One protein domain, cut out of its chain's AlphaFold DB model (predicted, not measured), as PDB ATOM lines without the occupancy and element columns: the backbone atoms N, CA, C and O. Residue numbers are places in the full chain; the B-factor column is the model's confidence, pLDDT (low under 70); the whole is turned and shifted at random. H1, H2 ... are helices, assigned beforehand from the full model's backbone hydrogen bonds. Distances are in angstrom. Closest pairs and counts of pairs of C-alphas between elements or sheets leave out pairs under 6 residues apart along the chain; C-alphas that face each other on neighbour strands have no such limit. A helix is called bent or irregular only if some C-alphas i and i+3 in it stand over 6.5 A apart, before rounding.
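What this domain is: This is residues 31 to 122 of the 210 residues of an uncharacterized protein of Pyrodictium occultum (UniProt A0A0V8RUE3). Two long helices, H6 and H3, cross at a slant as the core; H1 packs on one side of this pair, at the beginnings of both, and on the other side H4 and H5 make a V, their beginnings close together. Short H2 lies between H1 and H3 along the chain. The printed part has 92 residues with six named helices, H1 to H6, and no named strand: all helix. It is compact, with a radius of gyration of the C-alphas of 12.5 A and spans of 36 by 31 by 22 A.

How they stand to each other: H6, residues 103 to 122, touches the hub H3, residues 54 to 67, at a steep tilt of 45 degrees, the same way; the closest C-alphas, of Ala 65 and Phe 113, are 5.2 A apart, and H6 uses residues 109 to 117 alone. H1, residues 31 to 39, touches residues 104 to 108 of H6 alone, closest at the C-alphas of Ala 33 and Leu 105, 6.0 A. H1 and H3 only just touch, with 3 pairs of C-alphas within 8 A, Lys 34 and Phe 54 closest at 6.2 A. H4, residues 71 to 81, touches H3 only at the corner, closest at the C-alphas of Trp 64 and Ala 74, 6.0 A. H5, residues 91 to 96, touches H4 at a steep tilt of 65 degrees, with the C-alphas of Asp 72 and Trp 91 closest at 4.9 A. H2, residues 42 to 45, is close but not clearly touching H3, closest at the C-alphas of Ser 43 and Phe 54, 7.1 A. Every O i to N i+4 pair is within hydrogen-bond range in H1, H3 and H5, against 5 of 7 in H4 and 14 of 16 in H6; H2 is too short for one.

Where its parts are: H6 is 28.0 A long, with a kink of 25 degrees near residue 116, and ends at C-alpha 122 (-35.026, 18.448, 25.422). H3 measures 20.1 A, H4 15.4 A, H1 12.1 A, H5 8.6 A and H2 5.2 A. H4 is irregular: C-alphas 77 and 80 are 7.0 A apart. H1 begins at C-alpha 31 (-15.539, 31.447, 34.444).

The domain as a whole: The two farthest C-alphas, of Lys 83 and Gly 122, are 36.7 A apart. The printed part has no cut and no long link. Confidence is under 70 at residues 44 to 51 and 118 to 122.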
ATOM      1  N   GLN A  31     -16.518  30.624  33.726       90.38
ATOM      2  CA  GLN A  31     -15.539  31.447  34.444       90.38
ATOM      3  C   GLN A  31     -14.219  31.579  33.682       90.38
ATOM      4  O   GLN A  31     -13.680  32.683  33.602       90.38
ATOM      5  N   GLN A  32     -13.710  30.486  33.109       90.50
ATOM      6  CA  GLN A  32     -12.478  30.514  32.319       90.50
ATOM      7  C   GLN A  32     -12.665  31.330  31.040       90.50
ATOM      8  O   GLN A  32     -11.839  32.187  30.744       90.50
ATOM      9  N   ALA A  33     -13.784  31.150  30.339       90.62
ATOM     10  CA  ALA A  33     -14.132  31.927  29.160       90.62
ATOM     11  C   ALA A  33     -14.288  33.416  29.494       90.62
ATOM     12  O   ALA A  33     -13.762  34.267  28.783       90.62
ATOM     13  N   LYS A  34     -14.933  33.758  30.615       91.25
ATOM     14  CA  LYS A  34     -15.041  35.150  31.071       91.25
ATOM     15  C   LYS A  34     -13.676  35.761  31.387       91.25
ATOM     16  O   LYS A  34     -13.408  36.899  31.000       91.25
ATOM     17  N   GLN A  35     -12.817  35.020  32.084       90.19
ATOM     18  CA  GLN A  35     -11.465  35.467  32.414       90.19
ATOM     19  C   GLN A  35     -10.621  35.646  31.153       90.19
ATOM     20  O   GLN A  35      -9.932  36.657  31.016       90.19
ATOM     21  N   GLU A  36     -10.702  34.708  30.215       89.38
ATOM     22  CA  GLU A  36      -9.969  34.775  28.960       89.38
ATOM     23  C   GLU A  36     -10.451  35.952  28.109       89.38
ATOM     24  O   GLU A  36      -9.636  36.774  27.693       89.38
ATOM     25  N   PHE A  37     -11.767  36.126  27.969       88.94
ATOM     26  CA  PHE A  37     -12.381  37.264  27.280       88.94
ATOM     27  C   PHE A  37     -11.911  38.610  27.849       88.94
ATOM     28  O   PHE A  37     -11.583  39.531  27.097       88.94
ATOM     29  N   ALA A  38     -11.837  38.728  29.178       88.50
ATOM     30  CA  ALA A  38     -11.310  39.921  29.836       88.50
ATOM     31  C   ALA A  38      -9.802  40.096  29.582       88.50
ATOM     32  O   ALA A  38      -9.366  41.189  29.227       88.50
ATOM     33  N   SER A  39      -9.013  39.022  29.705       88.19
ATOM     34  CA  SER A  39      -7.555  39.052  29.509       88.19
ATOM     35  C   SER A  39      -7.143  39.451  28.091       88.19
ATOM     36  O   SER A  39      -6.093  40.058  27.894       88.19
ATOM     37  N   LYS A  40      -7.983  39.142  27.099       85.44
ATOM     38  CA  LYS A  40      -7.759  39.467  25.687       85.44
ATOM     39  C   LYS A  40      -8.229  40.874  25.315       85.44
ATOM     40  O   LYS A  40      -8.114  41.264  24.157       85.44
ATOM     41  N   GLY A  41      -8.747  41.638  26.279       80.19
ATOM     42  CA  GLY A  41      -9.222  43.002  26.062       80.19
ATOM     43  C   GLY A  41     -10.505  43.080  25.233       80.19
ATOM     44  O   GLY A  41     -10.840  44.158  24.740       80.19
ATOM     45  N   CYS A  42     -11.254  41.979  25.087       77.88
ATOM     46  CA  CYS A  42     -12.454  41.948  24.250       77.88
ATOM     47  C   CYS A  42     -13.538  42.921  24.750       77.88
ATOM     48  O   CYS A  42     -14.255  43.511  23.947       77.88
ATOM     49  N   SER A  43     -13.608  43.173  26.061       71.44
ATOM     50  CA  SER A  43     -14.473  44.204  26.650       71.44
ATOM     51  C   SER A  43     -14.111  45.624  26.195       71.44
ATOM     52  O   SER A  43     -14.996  46.452  25.990       71.44
ATOM     53  N   SER A  44     -12.825  45.904  25.965       62.84
ATOM     54  CA  SER A  44     -12.364  47.208  25.479       62.84
ATOM     55  C   SER A  44     -12.714  47.431  24.006       62.84
ATOM     56  O   SER A  44     -13.015  48.557  23.617       62.84
ATOM     57  N   CYS A  45     -12.720  46.374  23.186       63.09
ATOM     58  CA  CYS A  45     -13.112  46.452  21.772       63.09
ATOM     59  C   CYS A  45     -14.629  46.591  21.568       63.09
ATOM     60  O   CYS A  45     -15.073  46.957  20.482       63.09
ATOM     61  N   HIS A  46     -15.425  46.299  22.597       63.91
ATOM     62  CA  HIS A  46     -16.883  46.342  22.545       63.91
ATOM     63  C   HIS A  46     -17.492  47.566  23.263       63.91
ATOM     64  O   HIS A  46     -18.716  47.653  23.396       63.91
ATOM     65  N   ASN A  47     -16.669  48.528  23.698       53.50
ATOM     66  CA  ASN A  47     -17.105  49.710  24.445       53.50
ATOM     67  C   ASN A  47     -18.039  50.594  23.581       53.50
ATOM     68  O   ASN A  47     -17.582  51.323  22.702       53.50
ATOM     69  N   GLY A  48     -19.359  50.468  23.790       52.69
ATOM     70  CA  GLY A  48     -20.414  51.163  23.029       52.69
ATOM     71  C   GLY A  48     -21.091  50.362  21.900       52.69
ATOM     72  O   GLY A  48     -21.886  50.931  21.155       52.69
ATOM     73  N   GLY A  49     -20.790  49.066  21.746       62.22
ATOM     74  CA  GLY A  49     -21.362  48.195  20.705       62.22
ATOM     75  C   GLY A  49     -22.549  47.325  21.152       62.22
ATOM     76  O   GLY A  49     -23.020  47.406  22.282       62.22
ATOM     77  N   LEU A  50     -22.999  46.425  20.266       58.56
ATOM     78  CA  LEU A  50     -24.179  45.550  20.447       58.56
ATOM     79  C   LEU A  50     -24.042  44.492  21.570       58.56
ATOM     80  O   LEU A  50     -24.990  43.766  21.850       58.56
ATOM     81  N   ALA A  51     -22.863  44.382  22.192       65.06
ATOM     82  CA  ALA A  51     -22.578  43.471  23.301       65.06
ATOM     83  C   ALA A  51     -21.288  43.903  24.038       65.06
ATOM     84  O   ALA A  51     -20.231  43.339  23.762       65.06
ATOM     85  N   PRO A  52     -21.333  44.918  24.926       74.06
ATOM     86  CA  PRO A  52     -20.144  45.501  25.570       74.06
ATOM     87  C   PRO A  52     -19.459  44.578  26.584       74.06
ATOM     88  O   PRO A  52     -18.301  44.779  26.939       74.06
ATOM     89  N   THR A  53     -20.173  43.560  27.058       86.38
ATOM     90  CA  THR A  53     -19.716  42.642  28.100       86.38
ATOM     91  C   THR A  53     -19.715  41.205  27.599       86.38
ATOM     92  O   THR A  53     -20.421  40.864  26.647       86.38
ATOM     93  N   PHE A  54     -18.957  40.347  28.282       89.31
ATOM     94  CA  PHE A  54     -18.968  38.906  28.038       89.31
ATOM     95  C   PHE A  54     -20.396  38.340  28.101       89.31
ATOM     96  O   PHE A  54     -20.830  37.622  27.203       89.31
ATOM     97  N   GLU A  55     -21.165  38.739  29.112       91.06
ATOM     98  CA  GLU A  55     -22.557  38.333  29.299       91.06
ATOM     99  C   GLU A  55     -23.456  38.830  28.165       91.06
ATOM    100  O   GLU A  55     -24.344  38.103  27.725       91.06
ATOM    101  N   GLY A  56     -23.215  40.040  27.653       89.38
ATOM    102  CA  GLY A  56     -23.919  40.567  26.486       89.38
ATOM    103  C   GLY A  56     -23.654  39.737  25.230       89.38
ATOM    104  O   GLY A  56     -24.585  39.443  24.485       89.38
ATOM    105  N   VAL A  57     -22.405  39.303  25.025       89.62
ATOM    106  CA  VAL A  57     -22.029  38.437  23.894       89.62
ATOM    107  C   VAL A  57     -22.705  37.074  24.028       89.62
ATOM    108  O   VAL A  57     -23.361  36.623  23.091       89.62
ATOM    109  N   VAL A  58     -22.627  36.452  25.208       92.50
ATOM    110  CA  VAL A  58     -23.305  35.179  25.505       92.50
ATOM    111  C   VAL A  58     -24.812  35.300  25.282       92.50
ATOM    112  O   VAL A  58     -25.403  34.440  24.632       92.50
ATOM    113  N   LYS A  59     -25.441  36.376  25.767       91.94
ATOM    114  CA  LYS A  59     -26.871  36.630  25.568       91.94
ATOM    115  C   LYS A  59     -27.216  36.720  24.082       91.94
ATOM    116  O   LYS A  59     -28.121  36.020  23.641       91.94
ATOM    117  N   LYS A  60     -26.473  37.511  23.303       89.94
ATOM    118  CA  LYS A  60     -26.717  37.670  21.863       89.94
ATOM    119  C   LYS A  60     -26.541  36.351  21.103       89.94
ATOM    120  O   LYS A  60     -27.342  36.044  20.230       89.94
ATOM    121  N   ILE A  61     -25.558  35.528  21.472       92.25
ATOM    122  CA  ILE A  61     -25.369  34.193  20.880       92.25
ATOM    123  C   ILE A  61     -26.539  33.258  21.221       92.25
ATOM    124  O   ILE A  61     -26.981  32.490  20.367       92.25
ATOM    125  N   ARG A  62     -27.084  33.327  22.441       93.69
ATOM    126  CA  ARG A  62     -28.295  32.574  22.815       93.69
ATOM    127  C   ARG A  62     -29.528  33.057  22.044       93.69
ATOM    128  O   ARG A  62     -30.321  32.232  21.604       93.69
ATOM    129  N   GLU A  63     -29.670  34.363  21.831       92.44
ATOM    130  CA  GLU A  63     -30.718  34.915  20.961       92.44
ATOM    131  C   GLU A  63     -30.555  34.407  19.519       92.44
ATOM    132  O   GLU A  63     -31.519  33.968  18.894       92.44
ATOM    133  N   TRP A  64     -29.325  34.367  19.003       93.88
ATOM    134  CA  TRP A  64     -29.046  33.797  17.686       93.88
ATOM    135  C   TRP A  64     -29.411  32.325  17.587       93.88
ATOM    136  O   TRP A  64     -29.943  31.912  16.562       93.88
ATOM    137  N   ALA A  65     -29.173  31.547  18.640       93.69
ATOM    138  CA  ALA A  65     -29.575  30.147  18.700       93.69
ATOM    139  C   ALA A  65     -31.095  29.963  18.562       93.69
ATOM    140  O   ALA A  65     -31.529  28.995  17.941       93.69
ATOM    141  N   SER A  66     -31.905  30.887  19.088       92.62
ATOM    142  CA  SER A  66     -33.366  30.837  18.921       92.62
ATOM    143  C   SER A  66     -33.860  31.313  17.552       92.62
ATOM    144  O   SER A  66     -34.933  30.901  17.121       92.62
ATOM    145  N   THR A  67     -33.093  32.160  16.864       93.69
ATOM    146  CA  THR A  67     -33.532  32.825  15.625       93.69
ATOM    147  C   THR A  67     -32.988  32.155  14.367       93.69
ATOM    148  O   THR A  67     -33.671  32.101  13.345       93.69
ATOM    149  N   TYR A  68     -31.756  31.646  14.417       92.50
ATOM    150  CA  TYR A  68     -31.023  31.188  13.244       92.50
ATOM    151  C   TYR A  68     -30.705  29.690  13.307       92.50
ATOM    152  O   TYR A  68     -30.378  29.146  14.364       92.50
ATOM    153  N   PRO A  69     -30.715  28.999  12.154       91.69
ATOM    154  CA  PRO A  69     -30.441  27.567  12.086       91.69
ATOM    155  C   PRO A  69     -28.947  27.218  12.190       91.69
ATOM    156  O   PRO A  69     -28.615  26.035  12.216       91.69
ATOM    157  N   SER A  70     -28.040  28.197  12.221       93.06
ATOM    158  CA  SER A  70     -26.600  28.014  12.453       93.06
ATOM    159  C   SER A  70     -25.930  29.348  12.800       93.06
ATOM    160  O   SER A  70     -26.491  30.412  12.528       93.06
ATOM    161  N   LEU A  71     -24.716  29.293  13.361       92.19
ATOM    162  CA  LEU A  71     -23.902  30.489  13.595       92.19
ATOM    163  C   LEU A  71     -23.544  31.202  12.289       92.19
ATOM    164  O   LEU A  71     -23.627  32.422  12.242       92.19
ATOM    165  N   ASP A  72     -23.236  30.471  11.215       93.69
ATOM    166  CA  ASP A  72     -22.969  31.085   9.909       93.69
ATOM    167  C   ASP A  72     -24.166  31.890   9.403       93.69
ATOM    168  O   ASP A  72     -23.996  33.011   8.937       93.69
ATOM    169  N   LYS A  73     -25.390  31.367   9.556       94.00
ATOM    170  CA  LYS A  73     -26.604  32.093   9.163       94.00
ATOM    171  C   LYS A  73     -26.896  33.291  10.053       94.00
ATOM    172  O   LYS A  73     -27.380  34.307   9.550       94.00
ATOM    173  N   ALA A  74     -26.571  33.196  11.340       93.62
ATOM    174  CA  ALA A  74     -26.628  34.341  12.234       93.62
ATOM    175  C   ALA A  74     -25.644  35.432  11.792       93.62
ATOM    176  O   ALA A  74     -26.038  36.584  11.651       93.62
ATOM    177  N   VAL A  75     -24.393  35.068  11.491       92.12
ATOM    178  CA  VAL A  75     -23.380  36.016  11.015       92.12
ATOM    179  C   VAL A  75     -23.762  36.614   9.673       92.12
ATOM    180  O   VAL A  75     -23.740  37.827   9.557       92.12
ATOM    181  N   GLU A  76     -24.167  35.821   8.686       92.94
ATOM    182  CA  GLU A  76     -24.589  36.333   7.375       92.94
ATOM    183  C   GLU A  76     -25.718  37.373   7.495       92.94
ATOM    184  O   GLU A  76     -25.712  38.377   6.786       92.94
ATOM    185  N   SER A  77     -26.653  37.161   8.426       92.62
ATOM    186  CA  SER A  77     -27.792  38.060   8.643       92.62
ATOM    187  C   SER A  77     -27.432  39.299   9.467       92.62
ATOM    188  O   SER A  77     -27.961  40.379   9.221       92.62
ATOM    189  N   GLU A  78     -26.556  39.154  10.461       89.12
ATOM    190  CA  GLU A  78     -26.290  40.195  11.463       89.12
ATOM    191  C   GLU A  78     -25.006  40.984  11.180       89.12
ATOM    192  O   GLU A  78     -24.894  42.139  11.592       89.12
ATOM    193  N   ALA A  79     -24.051  40.406  10.440       86.75
ATOM    194  CA  ALA A  79     -22.806  41.045  10.010       86.75
ATOM    195  C   ALA A  79     -23.018  42.468   9.475       86.75
ATOM    196  O   ALA A  79     -22.335  43.367   9.974       86.75
ATOM    197  N   PRO A  80     -23.978  42.729   8.559       86.81
ATOM    198  CA  PRO A  80     -24.200  44.065   8.003       86.81
ATOM    199  C   PRO A  80     -24.549  45.136   9.047       86.81
ATOM    200  O   PRO A  80     -24.322  46.321   8.809       86.81
ATOM    201  N   HIS A  81     -25.068  44.746  10.215       83.81
ATOM    202  CA  HIS A  81     -25.373  45.667  11.312       83.81
ATOM    203  C   HIS A  81     -24.137  46.042  12.144       83.81
ATOM    204  O   HIS A  81     -24.172  47.000  12.921       83.81
ATOM    205  N   PHE A  82     -23.014  45.343  11.961       78.56
ATOM    206  CA  PHE A  82     -21.751  45.644  12.620       78.56
ATOM    207  C   PHE A  82     -20.813  46.401  11.677       78.56
ATOM    208  O   PHE A  82     -20.182  45.811  10.803       78.56
ATOM    209  N   LYS A  83     -20.613  47.703  11.926       78.12
ATOM    210  CA  LYS A  83     -19.716  48.567  11.125       78.12
ATOM    211  C   LYS A  83     -18.316  47.978  10.886       78.12
ATOM    212  O   LYS A  83     -17.729  48.197   9.838       78.12
ATOM    213  N   MET A  84     -17.776  47.235  11.856       74.06
ATOM    214  CA  MET A  84     -16.426  46.658  11.781       74.06
ATOM    215  C   MET A  84     -16.383  45.274  11.109       74.06
ATOM    216  O   MET A  84     -15.323  44.838  10.673       74.06
ATOM    217  N   PHE A  85     -17.522  44.580  11.006       80.12
ATOM    218  CA  PHE A  85     -17.587  43.179  10.567       80.12
ATOM    219  C   PHE A  85     -18.610  42.940   9.449       80.12
ATOM    220  O   PHE A  85     -18.942  41.795   9.168       80.12
ATOM    221  N   GLN A  86     -19.059  44.002   8.776       83.44
ATOM    222  CA  GLN A  86     -20.074  43.978   7.713       83.44
ATOM    223  C   GLN A  86     -19.795  43.016   6.553       83.44
ATOM    224  O   GLN A  86     -20.715  42.626   5.845       83.44
ATOM    225  N   ASN A  87     -18.536  42.617   6.368       87.31
ATOM    226  CA  ASN A  87     -18.121  41.726   5.288       87.31
ATOM    227  C   ASN A  87     -17.981  40.258   5.729       87.31
ATOM    228  O   ASN A  87     -17.624  39.415   4.902       87.31
ATOM    229  N   ALA A  88     -18.202  39.948   7.010       88.88
ATOM    230  CA  ALA A  88     -18.144  38.579   7.504       88.88
ATOM    231  C   ALA A  88     -19.370  37.797   7.018       88.88
ATOM    232  O   ALA A  88     -20.503  38.207   7.246       88.88
ATOM    233  N   LYS A  89     -19.145  36.665   6.347       90.81
ATOM    234  CA  LYS A  89     -20.218  35.783   5.855       90.81
ATOM    235  C   LYS A  89     -20.350  34.497   6.659       90.81
ATOM    236  O   LYS A  89     -21.382  33.842   6.601       90.81
ATOM    237  N   THR A  90     -19.298  34.132   7.385       93.12
ATOM    238  CA  THR A  90     -19.241  32.918   8.198       93.12
ATOM    239  C   THR A  90     -18.784  33.248   9.609       93.12
ATOM    240  O   THR A  90     -18.115  34.259   9.853       93.12
ATOM    241  N   TRP A  91     -19.128  32.373  10.544       92.12
ATOM    242  CA  TRP A  91     -18.701  32.448  11.931       92.12
ATOM    243  C   TRP A  91     -17.178  32.482  12.057       92.12
ATOM    244  O   TRP A  91     -16.632  33.347  12.741       92.12
ATOM    245  N   ASP A  92     -16.485  31.624  11.314       91.38
ATOM    246  CA  ASP A  92     -15.022  31.573  11.289       91.38
ATOM    247  C   ASP A  92     -14.402  32.889  10.817       91.38
ATOM    248  O   ASP A  92     -13.452  33.400  11.420       91.38
ATOM    249  N   GLN A  93     -14.977  33.481   9.769       91.88
ATOM    250  CA  GLN A  93     -14.535  34.774   9.268       91.88
ATOM    251  C   GLN A  93     -14.769  35.873  10.313       91.88
ATOM    252  O   GLN A  93     -13.864  36.657  10.586       91.88
ATOM    253  N   LEU A  94     -15.932  35.896  10.969       89.81
ATOM    254  CA  LEU A  94     -16.205  36.854  12.041       89.81
ATOM    255  C   LEU A  94     -15.216  36.710  13.210       89.81
ATOM    256  O   LEU A  94     -14.730  37.719  13.721       89.81
ATOM    257  N   MET A  95     -14.923  35.484  13.644       90.25
ATOM    258  CA  MET A  95     -14.009  35.219  14.759       90.25
ATOM    259  C   MET A  95     -12.563  35.595  14.419       90.25
ATOM    260  O   MET A  95     -11.896  36.213  15.242       90.25
ATOM    261  N   SER A  96     -12.094  35.298  13.204       88.94
ATOM    262  CA  SER A  96     -10.740  35.671  12.753       88.94
ATOM    263  C   SER A  96     -10.526  37.183  12.623       88.94
ATOM    264  O   SER A  96      -9.411  37.665  12.805       88.94
ATOM    265  N   MET A  97     -11.589  37.949  12.360       85.94
ATOM    266  CA  MET A  97     -11.533  39.414  12.309       85.94
ATOM    267  C   MET A  97     -11.527  40.063  13.702       85.94
ATOM    268  O   MET A  97     -11.291  41.268  13.810       85.94
ATOM    269  N   LYS A  98     -11.810  39.307  14.773       83.88
ATOM    270  CA  LYS A  98     -11.874  39.834  16.140       83.88
ATOM    271  C   LYS A  98     -10.500  39.767  16.814       83.88
ATOM    272  O   LYS A  98     -10.021  38.670  17.110       83.88
ATOM    273  N   PRO A  99      -9.878  40.916  17.137       83.38
ATOM    274  CA  PRO A  99      -8.640  40.912  17.900       83.38
ATOM    275  C   PRO A  99      -8.873  40.279  19.277       83.38
ATOM    276  O   PRO A  99      -9.875  40.546  19.942       83.38
ATOM    277  N   GLY A 100      -7.948  39.411  19.687       84.75
ATOM    278  CA  GLY A 100      -8.016  38.713  20.970       84.75
ATOM    279  C   GLY A 100      -8.890  37.455  20.986       84.75
ATOM    280  O   GLY A 100      -8.904  36.765  22.002       84.75
ATOM    281  N   MET A 101      -9.572  37.109  19.887       88.19
ATOM    282  CA  MET A 101     -10.314  35.851  19.800       88.19
ATOM    283  C   MET A 101      -9.356  34.655  19.743       88.19
ATOM    284  O   MET A 101      -8.473  34.599  18.885       88.19
ATOM    285  N   THR A 102      -9.538  33.696  20.648       89.81
ATOM    286  CA  THR A 102      -8.777  32.441  20.691       89.81
ATOM    287  C   THR A 102      -9.628  31.269  20.200       89.81
ATOM    288  O   THR A 102     -10.862  31.355  20.225       89.81
ATOM    289  N   PRO A 103      -9.010  30.166  19.739       89.56
ATOM    290  CA  PRO A 103      -9.737  28.939  19.410       89.56
ATOM    291  C   PRO A 103     -10.620  28.436  20.561       89.56
ATOM    292  O   PRO A 103     -11.734  27.974  20.325       89.56
ATOM    293  N   GLU A 104     -10.158  28.578  21.800       89.25
ATOM    294  CA  GLU A 104     -10.845  28.140  23.012       89.25
ATOM    295  C   GLU A 104     -12.085  28.997  23.307       89.25
ATOM    296  O   GLU A 104     -13.167  28.461  23.561       89.25
ATOM    297  N   LEU A 105     -11.968  30.328  23.203       89.69
ATOM    298  CA  LEU A 105     -13.110  31.244  23.318       89.69
ATOM    299  C   LEU A 105     -14.130  31.026  22.199       89.69
ATOM    300  O   LEU A 105     -15.337  31.027  22.449       89.69
ATOM    301  N   LYS A 106     -13.656  30.806  20.971       91.56
ATOM    302  CA  LYS A 106     -14.511  30.468  19.832       91.56
ATOM    303  C   LYS A 106     -15.304  29.187  20.107       91.56
ATOM    304  O   LYS A 106     -16.529  29.201  19.982       91.56
ATOM    305  N   ALA A 107     -14.633  28.119  20.538       89.38
ATOM    306  CA  ALA A 107     -15.272  26.848  20.871       89.38
ATOM    307  C   ALA A 107     -16.284  26.991  22.020       89.38
ATOM    308  O   ALA A 107     -17.352  26.379  21.992       89.38
ATOM    309  N   TYR A 108     -15.997  27.843  23.009       92.62
ATOM    310  CA  TYR A 108     -16.951  28.181  24.065       92.62
ATOM    311  C   TYR A 108     -18.219  28.847  23.515       92.62
ATOM    312  O   TYR A 108     -19.330  28.440  23.851       92.62
ATOM    313  N   PHE A 109     -18.092  29.839  22.638       92.62
ATOM    314  CA  PHE A 109     -19.251  30.508  22.042       92.62
ATOM    315  C   PHE A 109     -20.074  29.582  21.135       92.62
ATOM    316  O   PHE A 109     -21.306  29.633  21.158       92.62
ATOM    317  N   GLU A 110     -19.420  28.685  20.401       92.81
ATOM    318  CA  GLU A 110     -20.086  27.611  19.655       92.81
ATOM    319  C   GLU A 110     -20.848  26.666  20.577       92.81
ATOM    320  O   GLU A 110     -22.001  26.320  20.307       92.81
ATOM    321  N   HIS A 111     -20.237  26.293  21.701       90.38
ATOM    322  CA  HIS A 111     -20.897  25.500  22.725       90.38
ATOM    323  C   HIS A 111     -22.130  26.222  23.280       90.38
ATOM    324  O   HIS A 111     -23.196  25.620  23.348       90.38
ATOM    325  N   VAL A 112     -22.043  27.518  23.598       92.62
ATOM    326  CA  VAL A 112     -23.195  28.316  24.057       92.62
ATOM    327  C   VAL A 112     -24.336  28.291  23.036       92.62
ATOM    328  O   VAL A 112     -25.487  28.081  23.422       92.62
ATOM    329  N   PHE A 113     -24.035  28.480  21.748       92.88
ATOM    330  CA  PHE A 113     -25.037  28.438  20.680       92.88
ATOM    331  C   PHE A 113     -25.706  27.062  20.586       92.88
ATOM    332  O   PHE A 113     -26.934  26.955  20.604       92.88
ATOM    333  N   ASN A 114     -24.906  25.997  20.527       89.88
ATOM    334  CA  ASN A 114     -25.402  24.630  20.392       89.88
ATOM    335  C   ASN A 114     -26.194  24.185  21.625       89.88
ATOM    336  O   ASN A 114     -27.262  23.596  21.481       89.88
ATOM    337  N   SER A 115     -25.725  24.525  22.826       87.56
ATOM    338  CA  SER A 115     -26.421  24.249  24.083       87.56
ATOM    339  C   SER A 115     -27.751  24.998  24.166       87.56
ATOM    340  O   SER A 115     -28.751  24.413  24.568       87.56
ATOM    341  N   ALA A 116     -27.813  26.256  23.719       90.31
ATOM    342  CA  ALA A 116     -29.066  27.012  23.673       90.31
ATOM    343  C   ALA A 116     -30.069  26.439  22.656       90.31
ATOM    344  O   ALA A 116     -31.268  26.414  22.931       90.31
ATOM    345  N   ARG A 117     -29.595  25.915  21.517       85.38
ATOM    346  CA  ARG A 117     -30.448  25.204  20.546       85.38
ATOM    347  C   ARG A 117     -30.925  23.850  21.059       85.38
ATOM    348  O   ARG A 117     -32.096  23.517  20.900       85.38
ATOM    349  N   GLY A 118     -30.031  23.082  21.677       67.50
ATOM    350  CA  GLY A 118     -30.320  21.764  22.244       67.50
ATOM    351  C   GLY A 118     -31.248  21.824  23.458       67.50
ATOM    352  O   GLY A 118     -32.113  20.965  23.608       67.50
ATOM    353  N   ALA A 119     -31.164  22.884  24.269       57.16
ATOM    354  CA  ALA A 119     -32.097  23.132  25.369       57.16
ATOM    355  C   ALA A 119     -33.554  23.306  24.885       57.16
ATOM    356  O   ALA A 119     -34.480  23.002  25.633       57.16
ATOM    357  N   GLY A 120     -33.765  23.705  23.622       46.41
ATOM    358  CA  GLY A 120     -35.078  23.726  22.967       46.41
ATOM    359  C   GLY A 120     -35.573  22.365  22.452       46.41
ATOM    360  O   GLY A 120     -36.755  22.235  22.151       46.41
ATOM    361  N   ALA A 121     -34.707  21.345  22.374       41.75
ATOM    362  CA  ALA A 121     -35.040  19.994  21.901       41.75
ATOM    363  C   ALA A 121     -35.072  18.929  23.017       41.75
ATOM    364  O   ALA A 121     -35.386  17.772  22.751       41.75
ATOM    365  N   GLY A 122     -34.811  19.315  24.268       37.56
ATOM    366  CA  GLY A 122     -35.026  18.448  25.422       37.56
ATOM    367  C   GLY A 122     -33.893  18.482  26.428       37.56
ATOM    368  O   GLY A 122     -33.228  17.481  26.611       37.56
TER     369      GLY A 122